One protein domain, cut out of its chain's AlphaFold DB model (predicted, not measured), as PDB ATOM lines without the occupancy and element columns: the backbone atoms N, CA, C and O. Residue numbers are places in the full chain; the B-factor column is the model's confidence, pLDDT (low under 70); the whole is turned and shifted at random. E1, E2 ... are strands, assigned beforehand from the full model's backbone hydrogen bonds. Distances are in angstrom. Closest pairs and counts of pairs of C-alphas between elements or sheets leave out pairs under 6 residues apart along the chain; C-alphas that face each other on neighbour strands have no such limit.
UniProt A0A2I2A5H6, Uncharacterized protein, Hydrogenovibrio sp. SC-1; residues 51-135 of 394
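AT A GLANCE: This is residues 51 to 135 of the 394 residues of an uncharacterized protein of Hydrogenovibrio sp. SC-1 (UniProt A0A2I2A5H6). What is the shape? With little regular structure, it is a small sandwich: antiparallel sheet E2 E4 E5 faces mixed sheet E3 E1 E6, their strands crossed at 47 degrees. Short pairings tie residues 80 to 81 to E2 and 83 to 84 to E3. What builds it? The printed part has 85 residues, with six named strands in order E1 to E6, holding 28 residues; the class is all strand. How large? It is compact, with radius of gyration of the C-alphas 11.9 A and spans 35 by 24 by 18 A.

HOW THE PARTS SIT: What adjoins E4, residues 102 to 108? It is antiparallel to E2, residues 63 to 67, N 65 to O 105 2.9 A, and forms a hairpin with E5, residues 122 to 125, N 104 to O 123 2.8 A. And E1, residues 51 to 54? It is antiparallel to E3, residues 90 to 93, N 52 to O 91 2.8 A, and parallel to E6, residues 131 to 134, N 53 to O 132 2.9 A.

IN THESE COORDINATES: Where does E1 begin? C-alpha 51 is at (212.740, 168.183, 204.152). Where does E6 end? C-alpha 134 is at (220.391, 161.084, 205.020). How long is E4? It measures 18.4 A.

THE WHOLE: Is it cut? The printed part has no cut. Which links are long? E2 to E3 and E4 to E5. Where is confidence low? Residues 56 to 57 are under 70.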
ATOM      1  N   THR A  51     211.772 167.896 203.089       95.94
ATOM      2  CA  THR A  51     212.740 168.183 204.152       95.94
ATOM      3  C   THR A  51     213.667 166.995 204.348       95.94
ATOM      4  O   THR A  51     213.232 165.884 204.632       95.94
ATOM      5  N   ILE A  52     214.962 167.225 204.203       94.56
ATOM      6  CA  ILE A  52     215.989 166.224 204.449       94.56
ATOM      7  C   ILE A  52     216.674 166.505 205.775       94.56
ATOM      8  O   ILE A  52     217.127 167.623 205.998       94.56
ATOM      9  N   THR A  53     216.832 165.477 206.605       92.94
ATOM     10  CA  THR A  53     217.661 165.540 207.812       92.94
ATOM     11  C   THR A  53     218.986 164.833 207.548       92.94
ATOM     12  O   THR A  53     219.024 163.612 207.409       92.94
ATOM     13  N   ALA A  54     220.081 165.586 207.458       90.44
ATOM     14  CA  ALA A  54     221.424 165.057 207.245       90.44
ATOM     15  C   ALA A  54     222.123 164.788 208.587       90.44
ATOM     16  O   ALA A  54     222.546 165.718 209.281       90.44
ATOM     17  N   VAL A  55     222.262 163.514 208.944       85.06
ATOM     18  CA  VAL A  55     222.728 163.049 210.251       85.06
ATOM     19  C   VAL A  55     224.060 162.325 210.109       85.06
ATOM     20  O   VAL A  55     224.085 161.126 209.856       85.06
ATOM     21  N   ASP A  56     225.175 163.025 210.324       69.38
ATOM     22  CA  ASP A  56     226.435 162.348 210.652       69.38
ATOM     23  C   ASP A  56     227.292 163.075 211.687       69.38
ATOM     24  O   ASP A  56     228.345 163.655 211.406       69.38
ATOM     25  N   PRO A  57     226.834 162.953 212.934       69.75
ATOM     26  CA  PRO A  57     226.131 164.027 213.640       69.75
ATOM     27  C   PRO A  57     225.934 165.311 212.838       69.75
ATOM     28  O   PRO A  57     226.874 165.832 212.250       69.75
ATOM     29  N   TYR A  58     224.708 165.834 212.864       81.88
ATOM     30  CA  TYR A  58     224.226 166.926 212.014       81.88
ATOM     31  C   TYR A  58     225.300 167.810 211.378       81.88
ATOM     32  O   TYR A  58     226.011 168.568 212.047       81.88
ATOM     33  N   ILE A  59     225.389 167.709 210.060       83.81
ATOM     34  CA  ILE A  59     226.379 168.429 209.273       83.81
ATOM     35  C   ILE A  59     225.900 169.863 209.092       83.81
ATOM     36  O   ILE A  59     224.732 170.107 208.778       83.81
ATOM     37  N   SER A  60     226.814 170.813 209.261       85.88
ATOM     38  CA  SER A  60     226.549 172.237 209.067       85.88
ATOM     39  C   SER A  60     227.098 172.727 207.729       85.88
ATOM     40  O   SER A  60     228.183 172.327 207.315       85.88
ATOM     41  N   GLY A  61     226.356 173.608 207.054       87.31
ATOM     42  CA  GLY A  61     226.814 174.260 205.822       87.31
ATOM     43  C   GLY A  61     226.973 173.329 204.616       87.31
ATOM     44  O   GLY A  61     227.690 173.685 203.684       87.31
ATOM     45  N   ALA A  62     226.349 172.149 204.636       92.81
ATOM     46  CA  ALA A  62     226.267 171.303 203.452       92.81
ATOM     47  C   ALA A  62     225.251 171.871 202.451       92.81
ATOM     48  O   ALA A  62     224.396 172.692 202.781       92.81
ATOM     49  N   GLU A  63     225.328 171.403 201.215       94.94
ATOM     50  CA  GLU A  63     224.295 171.615 200.211       94.94
ATOM     51  C   GLU A  63     223.987 170.278 199.559       94.94
ATOM     52  O   GLU A  63     224.903 169.542 199.190       94.94
ATOM     53  N   PHE A  64     222.708 169.992 199.357       96.50
ATOM     54  CA  PHE A  64     222.236 168.780 198.706       96.50
ATOM     55  C   PHE A  64     221.507 169.112 197.416       96.50
ATOM     56  O   PHE A  64     220.872 170.162 197.301       96.50
ATOM     57  N   TYR A  65     221.571 168.202 196.453       97.44
ATOM     58  CA  TYR A  65     220.773 168.278 195.241       97.44
ATOM     59  C   TYR A  65     220.023 166.976 194.984       97.44
ATOM     60  O   TYR A  65     220.466 165.900 195.386       97.44
ATOM     61  N   VAL A  66     218.871 167.093 194.330       97.19
ATOM     62  CA  VAL A  66     218.120 165.942 193.823       97.19
ATOM     63  C   VAL A  66     218.636 165.620 192.430       97.19
ATOM     64  O   VAL A  66     218.467 166.445 191.538       97.19
ATOM     65  N   ASP A  67     219.224 164.440 192.248       96.19
ATOM     66  CA  ASP A  67     219.737 163.960 190.964       96.19
ATOM     67  C   ASP A  67     218.595 163.391 190.117       96.19
ATOM     68  O   ASP A  67     218.226 162.216 190.219       96.19
ATOM     69  N   LEU A  68     217.981 164.258 189.310       95.19
ATOM     70  CA  LEU A  68     216.779 163.910 188.553       95.19
ATOM     71  C   LEU A  68     217.071 163.034 187.331       95.19
ATOM     72  O   LEU A  68     216.166 162.363 186.834       95.19
ATOM     73  N   ASN A  69     218.306 163.045 186.828       94.00
ATOM     74  CA  ASN A  69     218.707 162.285 185.643       94.00
ATOM     75  C   ASN A  69     219.571 161.050 185.981       94.00
ATOM     76  O   ASN A  69     219.897 160.280 185.076       94.00
ATOM     77  N   SER A  70     219.878 160.836 187.267       93.12
ATOM     78  CA  SER A  70     220.667 159.713 187.785       93.12
ATOM     79  C   SER A  70     222.094 159.649 187.225       93.12
ATOM     80  O   SER A  70     222.627 158.556 187.012       93.12
ATOM     81  N   ASN A  71     222.714 160.799 186.939       93.75
ATOM     82  CA  ASN A  71     224.086 160.872 186.425       93.75
ATOM     83  C   ASN A  71     225.142 161.104 187.525       93.75
ATOM     84  O   ASN A  71     226.338 161.106 187.219       93.75
ATOM     85  N   GLY A  72     224.724 161.301 188.780       93.00
ATOM     86  CA  GLY A  72     225.603 161.554 189.921       93.00
ATOM     87  C   GLY A  72     226.313 162.913 189.900       93.00
ATOM     88  O   GLY A  72     227.302 163.093 190.613       93.00
ATOM     89  N   GLN A  73     225.868 163.853 189.063       94.81
ATOM     90  CA  GLN A  73     226.457 165.177 188.888       94.81
ATOM     91  C   GLN A  73     225.383 166.257 188.947       94.81
ATOM     92  O   GLN A  73     224.390 166.201 188.233       94.81
ATOM     93  N   TYR A  74     225.644 167.305 189.726       96.12
ATOM     94  CA  TYR A  74     224.719 168.426 189.833       96.12
ATOM     95  C   TYR A  74     224.563 169.169 188.498       96.12
ATOM     96  O   TYR A  74     225.502 169.814 188.020       96.12
ATOM     97  N   ASP A  75     223.354 169.138 187.946       96.69
ATOM     98  CA  ASP A  75     222.937 169.936 186.800       96.69
ATOM     99  C   ASP A  75     222.061 171.108 187.256       96.69
ATOM    100  O   ASP A  75     220.859 170.979 187.482       96.69
ATOM    101  N   ALA A  76     222.654 172.302 187.315       95.19
ATOM    102  CA  ALA A  76     221.961 173.522 187.726       95.19
ATOM    103  C   ALA A  76     220.744 173.892 186.852       95.19
ATOM    104  O   ALA A  76     219.934 174.720 187.272       95.19
ATOM    105  N   ALA A  77     220.621 173.343 185.636       94.19
ATOM    106  CA  ALA A  77     219.479 173.597 184.763       94.19
ATOM    107  C   ALA A  77     218.258 172.731 185.105       94.19
ATOM    108  O   ALA A  77     217.132 173.126 184.788       94.19
ATOM    109  N   THR A  78     218.460 171.561 185.718       93.50
ATOM    110  CA  THR A  78     217.396 170.571 185.930       93.50
ATOM    111  C   THR A  78     217.202 170.216 187.400       93.50
ATOM    112  O   THR A  78     216.056 170.186 187.863       93.50
ATOM    113  N   ASP A  79     218.286 170.030 188.145       96.56
ATOM    114  CA  ASP A  79     218.258 169.558 189.522       96.56
ATOM    115  C   ASP A  79     217.729 170.606 190.502       96.56
ATOM    116  O   ASP A  79     217.796 171.825 190.304       96.56
ATOM    117  N   LYS A  80     217.183 170.110 191.612       96.25
ATOM    118  CA  LYS A  80     216.756 170.946 192.736       96.25
ATOM    119  C   LYS A  80     217.886 171.039 193.738       96.25
ATOM    120  O   LYS A  80     218.469 170.016 194.068       96.25
ATOM    121  N   LEU A  81     218.151 172.240 194.241       97.06
ATOM    122  CA  LEU A  81     219.151 172.497 195.271       97.06
ATOM    123  C   LEU A  81     218.456 172.791 196.603       97.06
ATOM    124  O   LEU A  81     217.489 173.551 196.642       97.06
ATOM    125  N   SER A  82     218.952 172.202 197.685       96.94
ATOM    126  CA  SER A  82     218.453 172.459 199.030       96.94
ATOM    127  C   SER A  82     218.939 173.806 199.559       96.94
ATOM    128  O   SER A  82     220.060 174.222 199.258       96.94
ATOM    129  N   ARG A  83     218.187 174.400 200.481       95.06
ATOM    130  CA  ARG A  83     218.711 175.394 201.430       95.06
ATOM    131  C   ARG A  83     218.751 174.826 202.843       95.06
ATOM    132  O   ARG A  83     218.040 173.869 203.123       95.06
ATOM    133  N   ALA A  84     219.515 175.441 203.740       93.56
ATOM    134  CA  ALA A  84     219.433 175.113 205.162       93.56
ATOM    135  C   ALA A  84     218.010 175.366 205.707       93.56
ATOM    136  O   ALA A  84     217.355 176.353 205.338       93.56
ATOM    137  N   GLY A  85     217.542 174.440 206.540       91.88
ATOM    138  CA  GLY A  85     216.315 174.541 207.324       91.88
ATOM    139  C   GLY A  85     216.535 175.225 208.672       91.88
ATOM    140  O   GLY A  85     217.621 175.738 208.957       91.88
ATOM    141  N   ASP A  86     215.480 175.239 209.485       89.19
ATOM    142  CA  ASP A  86     215.486 175.907 210.789       89.19
ATOM    143  C   ASP A  86     216.029 174.995 211.892       89.19
ATOM    144  O   ASP A  86     216.689 175.477 212.820       89.19
ATOM    145  N   ASN A  87     215.793 173.679 211.792       89.31
ATOM    146  CA  ASN A  87     216.362 172.733 212.739       89.31
ATOM    147  C   ASN A  87     217.727 172.222 212.276       89.31
ATOM    148  O   ASN A  87     218.177 172.366 211.136       89.31
ATOM    149  N   ARG A  88     218.438 171.628 213.229       87.00
ATOM    150  CA  ARG A  88     219.812 171.196 213.038       87.00
ATOM    151  C   ARG A  88     219.891 170.089 211.985       87.00
ATOM    152  O   ARG A  88     219.197 169.087 212.081       87.00
ATOM    153  N   GLY A  89     220.768 170.281 211.002       89.56
ATOM    154  CA  GLY A  89     220.957 169.332 209.906       89.56
ATOM    155  C   GLY A  89     219.754 169.205 208.972       89.56
ATOM    156  O   GLY A  89     219.758 168.299 208.144       89.56
ATOM    157  N   GLU A  90     218.752 170.083 209.075       94.12
ATOM    158  CA  GLU A  90     217.665 170.136 208.105       94.12
ATOM    159  C   GLU A  90     218.081 170.879 206.840       94.12
ATOM    160  O   GLU A  90     218.730 171.929 206.876       94.12
ATOM    161  N   TYR A  91     217.634 170.345 205.711       95.56
ATOM    162  CA  TYR A  91     217.842 170.882 204.380       95.56
ATOM    163  C   TYR A  91     216.534 170.791 203.598       95.56
ATOM    164  O   TYR A  91     215.954 169.717 203.453       95.56
ATOM    165  N   ILE A  92     216.047 171.924 203.105       96.88
ATOM    166  CA  ILE A  92     214.711 172.054 202.522       96.88
ATOM    167  C   ILE A  92     214.825 172.234 201.010       96.88
ATOM    168  O   ILE A  92     215.512 173.141 200.531       96.88
ATOM    169  N   PHE A  93     214.097 171.403 200.268       96.94
ATOM    170  CA  PHE A  93     213.805 171.591 198.851       96.94
ATOM    171  C   PHE A  93     212.419 172.224 198.721       96.94
ATOM    172  O   PHE A  93     211.391 171.547 198.799       96.94
ATOM    173  N   GLU A  94     212.394 173.546 198.563       94.81
ATOM    174  CA  GLU A  94     211.145 174.304 198.507       94.81
ATOM    175  C   GLU A  94     210.300 173.938 197.290       94.81
ATOM    176  O   GLU A  94     210.808 173.818 196.171       94.81
ATOM    177  N   ASN A  95     208.984 173.843 197.498       93.19
ATOM    178  CA  ASN A  95     208.003 173.584 196.440       93.19
ATOM    179  C   ASN A  95     208.324 172.309 195.637       93.19
ATOM    180  O   ASN A  95     208.087 172.242 194.426       93.19
ATOM    181  N   TYR A  96     208.912 171.315 196.302       94.31
ATOM    182  CA  TYR A  96     209.317 170.059 195.701       94.31
ATOM    183  C   TYR A  96     208.814 168.882 196.528       94.31
ATOM    184  O   TYR A  96     209.081 168.772 197.719       94.31
ATOM    185  N   THR A  97     208.135 167.959 195.861       94.81
ATOM    186  CA  THR A  97     207.865 166.617 196.367       94.81
ATOM    187  C   THR A  97     208.196 165.660 195.226       94.81
ATOM    188  O   THR A  97     207.716 165.880 194.107       94.81
ATOM    189  N   PRO A  98     209.031 164.636 195.455       94.81
ATOM    190  CA  PRO A  98     209.397 163.690 194.413       94.81
ATOM    191  C   PRO A  98     208.149 162.976 193.881       94.81
ATOM    192  O   PRO A  98     207.320 162.504 194.650       94.81
ATOM    193  N   THR A  99     207.990 162.902 192.560       94.31
ATOM    194  CA  THR A  99     206.893 162.155 191.912       94.31
ATOM    195  C   THR A  99     207.305 160.736 191.518       94.31
ATOM    196  O   THR A  99     206.459 159.885 191.243       94.31
ATOM    197  N   THR A 100     208.603 160.456 191.548       95.12
ATOM    198  CA  THR A 100     209.237 159.146 191.384       95.12
ATOM    199  C   THR A 100     210.290 158.982 192.471       95.12
ATOM    200  O   THR A 100     210.659 159.966 193.107       95.12
ATOM    201  N   ASP A 101     210.803 157.771 192.667       94.88
ATOM    202  CA  ASP A 101     211.982 157.591 193.513       94.88
ATOM    203  C   ASP A 101     213.163 158.367 192.911       94.88
ATOM    204  O   ASP A 101     213.375 158.347 191.694       94.88
ATOM    205  N   VAL A 102     213.905 159.073 193.758       95.25
ATOM    206  CA  VAL A 102     215.048 159.911 193.369       95.25
ATOM    207  C   VAL A 102     216.222 159.679 194.311       95.25
ATOM    208  O   VAL A 102     216.047 159.194 195.428       95.25
ATOM    209  N   THR A 103     217.427 160.047 193.876       95.12
ATOM    210  CA  THR A 103     218.608 160.073 194.749       95.12
ATOM    211  C   THR A 103     218.914 161.514 195.134       95.12
ATOM    212  O   THR A 103     218.919 162.402 194.284       95.12
ATOM    213  N   VAL A 104     219.172 161.746 196.416       95.81
ATOM    214  CA  VAL A 104     219.695 163.013 196.926       95.81
ATOM    215  C   VAL A 104     221.177 162.831 197.228       95.81
ATOM    216  O   VAL A 104     221.565 161.866 197.887       95.81
ATOM    217  N   LEU A 105     221.999 163.751 196.730       94.56
ATOM    218  CA  LEU A 105     223.461 163.721 196.815       94.56
ATOM    219  C   LEU A 105     223.965 165.026 197.431       94.56
ATOM    220  O   LEU A 105     223.393 166.094 197.189       94.56
ATOM    221  N   ALA A 106     225.058 164.977 198.191       93.69
ATOM    222  CA  ALA A 106     225.737 166.199 198.605       93.69
ATOM    223  C   ALA A 106     226.414 166.869 197.392       93.69
ATOM    224  O   ALA A 106     227.215 166.261 196.681       93.69
ATOM    225  N   LYS A 107     226.110 168.150 197.168       94.00
ATOM    226  CA  LYS A 107     226.868 169.057 196.290       94.00
ATOM    227  C   LYS A 107     228.101 169.590 197.013       94.00
ATOM    228  O   LYS A 107     229.167 169.717 196.416       94.00
ATOM    229  N   SER A 108     227.945 169.921 198.292       92.50
ATOM    230  CA  SER A 108     229.038 170.294 199.182       92.50
ATOM    231  C   SER A 108     228.837 169.621 200.535       92.50
ATOM    232  O   SER A 108     227.729 169.568 201.065       92.50
ATOM    233  N   ASN A 109     229.918 169.069 201.081       88.56
ATOM    234  CA  ASN A 109     229.856 168.207 202.261       88.56
ATOM    235  C   ASN A 109     229.703 168.976 203.577       88.56
ATOM    236  O   ASN A 109     229.417 168.364 204.595       88.56
ATOM    237  N   GLY A 110     229.917 170.294 203.588       89.69
ATOM    238  CA  GLY A 110     229.873 171.091 204.810       89.69
ATOM    239  C   GLY A 110     230.958 170.720 205.827       89.69
ATOM    240  O   GLY A 110     232.053 170.262 205.485       89.69
ATOM    241  N   GLN A 111     230.654 170.962 207.098       87.50
ATOM    242  CA  GLN A 111     231.546 170.729 208.226       87.50
ATOM    243  C   GLN A 111     230.855 169.934 209.327       87.50
ATOM    244  O   GLN A 111     229.695 170.190 209.672       87.50
ATOM    245  N   HIS A 112     231.622 169.032 209.932       84.12
ATOM    246  CA  HIS A 112     231.268 168.332 211.154       84.12
ATOM    247  C   HIS A 112     232.330 168.637 212.215       84.12
ATOM    248  O   HIS A 112     233.524 168.475 211.970       84.12
ATOM    249  N   ASN A 113     231.906 169.122 213.385       84.88
ATOM    250  CA  ASN A 113     232.807 169.632 214.421       84.88
ATOM    251  C   ASN A 113     233.842 170.631 213.884       84.88
ATOM    252  O   ASN A 113     235.031 170.509 214.156       84.88
ATOM    253  N   GLY A 114     233.409 171.586 213.055       83.38
ATOM    254  CA  GLY A 114     234.283 172.608 212.465       83.38
ATOM    255  C   GLY A 114     235.360 172.084 211.510       83.38
ATOM    256  O   GLY A 114     236.084 172.883 210.925       83.38
ATOM    257  N   VAL A 115     235.464 170.767 211.323       83.81
ATOM    258  CA  VAL A 115     236.355 170.135 210.352       83.81
ATOM    259  C   VAL A 115     235.564 169.892 209.076       83.81
ATOM    260  O   VAL A 115     234.400 169.486 209.120       83.81
ATOM    261  N   ASN A 116     236.199 170.129 207.927       87.00
ATOM    262  CA  ASN A 116     235.605 169.804 206.636       87.00
ATOM    263  C   ASN A 116     235.202 168.336 206.610       87.00
ATOM    264  O   ASN A 116     236.008 167.434 206.858       87.00
ATOM    265  N   TYR A 117     233.935 168.111 206.307       82.69
ATOM    266  CA  TYR A 117     233.386 166.779 206.302       82.69
ATOM    267  C   TYR A 117     233.889 166.046 205.050       82.69
ATOM    268  O   TYR A 117     233.628 166.420 203.906       82.69
ATOM    269  N   SER A 118     234.729 165.037 205.276       79.75
ATOM    270  CA  SER A 118     235.512 164.372 204.228       79.75
ATOM    271  C   SER A 118     234.748 163.278 203.481       79.75
ATOM    272  O   SER A 118     235.321 162.631 202.611       79.75
ATOM    273  N   ILE A 119     233.487 163.044 203.839       81.12
ATOM    274  CA  ILE A 119     232.613 162.043 203.226       81.12
ATOM    275  C   ILE A 119     231.371 162.728 202.658       81.12
ATOM    276  O   ILE A 119     230.951 163.772 203.144       81.12
ATOM    277  N   SER A 120     230.811 162.164 201.595       87.12
ATOM    278  CA  SER A 120     229.580 162.651 200.976       87.12
ATOM    279  C   SER A 120     228.408 161.823 201.481       87.12
ATOM    280  O   SER A 120     228.463 160.593 201.422       87.12
ATOM    281  N   LEU A 121     227.368 162.481 202.001       91.00
ATOM    282  CA  LEU A 121     226.105 161.816 202.307       91.00
ATOM    283  C   LEU A 121     225.252 161.707 201.046       91.00
ATOM    284  O   LEU A 121     225.165 162.642 200.247       91.00
ATOM    285  N   GLN A 122     224.576 160.573 200.916       92.12
ATOM    286  CA  GLN A 122     223.594 160.349 199.869       92.12
ATOM    287  C   GLN A 122     222.500 159.397 200.335       92.12
ATOM    288  O   GLN A 122     222.659 158.653 201.304       92.12
ATOM    289  N   GLY A 123     221.375 159.403 199.636       92.50
ATOM    290  CA  GLY A 123     220.283 158.491 199.943       92.50
ATOM    291  C   GLY A 123     219.180 158.535 198.908       92.50
ATOM    292  O   GLY A 123     219.027 159.513 198.175       92.50
ATOM    293  N   LYS A 124     218.406 157.454 198.855       92.56
ATOM    294  CA  LYS A 124     217.193 157.384 198.045       92.56
ATOM    295  C   LYS A 124     216.024 157.995 198.806       92.56
ATOM    296  O   LYS A 124     215.838 157.716 199.987       92.56
ATOM    297  N   VAL A 125     215.225 158.786 198.106       94.12
ATOM    298  CA  VAL A 125     213.975 159.358 198.603       94.12
ATOM    299  C   VAL A 125     212.844 158.783 197.767       94.12
ATOM    300  O   VAL A 125     212.891 158.819 196.536       94.12
ATOM    301  N   THR A 126     211.846 158.216 198.437       94.56
ATOM    302  CA  THR A 126     210.713 157.569 197.780       94.56
ATOM    303  C   THR A 126     209.745 158.590 197.190       94.56
ATOM    304  O   THR A 126     209.603 159.711 197.689       94.56
ATOM    305  N   SER A 127     209.047 158.197 196.125       96.06
ATOM    306  CA  SER A 127     207.968 159.001 195.544       96.06
ATOM    307  C   SER A 127     206.939 159.416 196.604       96.06
ATOM    308  O   SER A 127     206.468 158.601 197.399       96.06
ATOM    309  N   GLY A 128     206.576 160.697 196.605       94.81
ATOM    310  CA  GLY A 128     205.601 161.294 197.512       94.81
ATOM    311  C   GLY A 128     206.132 161.633 198.905       94.81
ATOM    312  O   GLY A 128     205.371 162.193 199.692       94.81
ATOM    313  N   ALA A 129     207.393 161.323 199.225       94.75
ATOM    314  CA  ALA A 129     207.964 161.636 200.528       94.75
ATOM    315  C   ALA A 129     208.065 163.155 200.755       94.75
ATOM    316  O   ALA A 129     208.569 163.896 199.911       94.75
ATOM    317  N   GLU A 130     207.606 163.611 201.918       95.69
ATOM    318  CA  GLU A 130     207.764 164.999 202.383       95.69
ATOM    319  C   GLU A 130     208.971 165.150 203.317       95.69
ATOM    320  O   GLU A 130     209.467 166.255 203.532       95.69
ATOM    321  N   SER A 131     209.495 164.034 203.827       94.50
ATOM    322  CA  SER A 131     210.734 163.999 204.587       94.50
ATOM    323  C   SER A 131     211.561 162.750 204.300       94.50
ATOM    324  O   SER A 131     211.026 161.710 203.914       94.50
ATOM    325  N   ALA A 132     212.876 162.855 204.485       94.25
ATOM    326  CA  ALA A 132     213.775 161.707 204.519       94.25
ATOM    327  C   ALA A 132     215.013 162.003 205.375       94.25
ATOM    328  O   ALA A 132     215.385 163.156 205.586       94.25
ATOM    329  N   VAL A 133     215.667 160.946 205.847       93.44
ATOM    330  CA  VAL A 133     216.925 161.041 206.591       93.44
ATOM    331  C   VAL A 133     218.065 160.625 205.670       93.44
ATOM    332  O   VAL A 133     218.002 159.580 205.027       93.44
ATOM    333  N   LEU A 134     219.109 161.447 205.608       93.00
ATOM    334  CA  LEU A 134     220.391 161.084 205.020       93.00
ATOM    335  C   LEU A 134     221.383 160.866 206.151       93.00
ATOM    336  O   LEU A 134     221.778 161.812 206.820       93.00
ATOM    337  N   ASN A 135     221.802 159.630 206.366       91.25
ATOM    338  CA  ASN A 135     222.778 159.276 207.387       91.25
ATOM    339  C   ASN A 135     223.838 158.321 206.788       91.25
ATOM    340  O   ASN A 135     223.758 157.949 205.605       91.25
TER     341      ASN A 135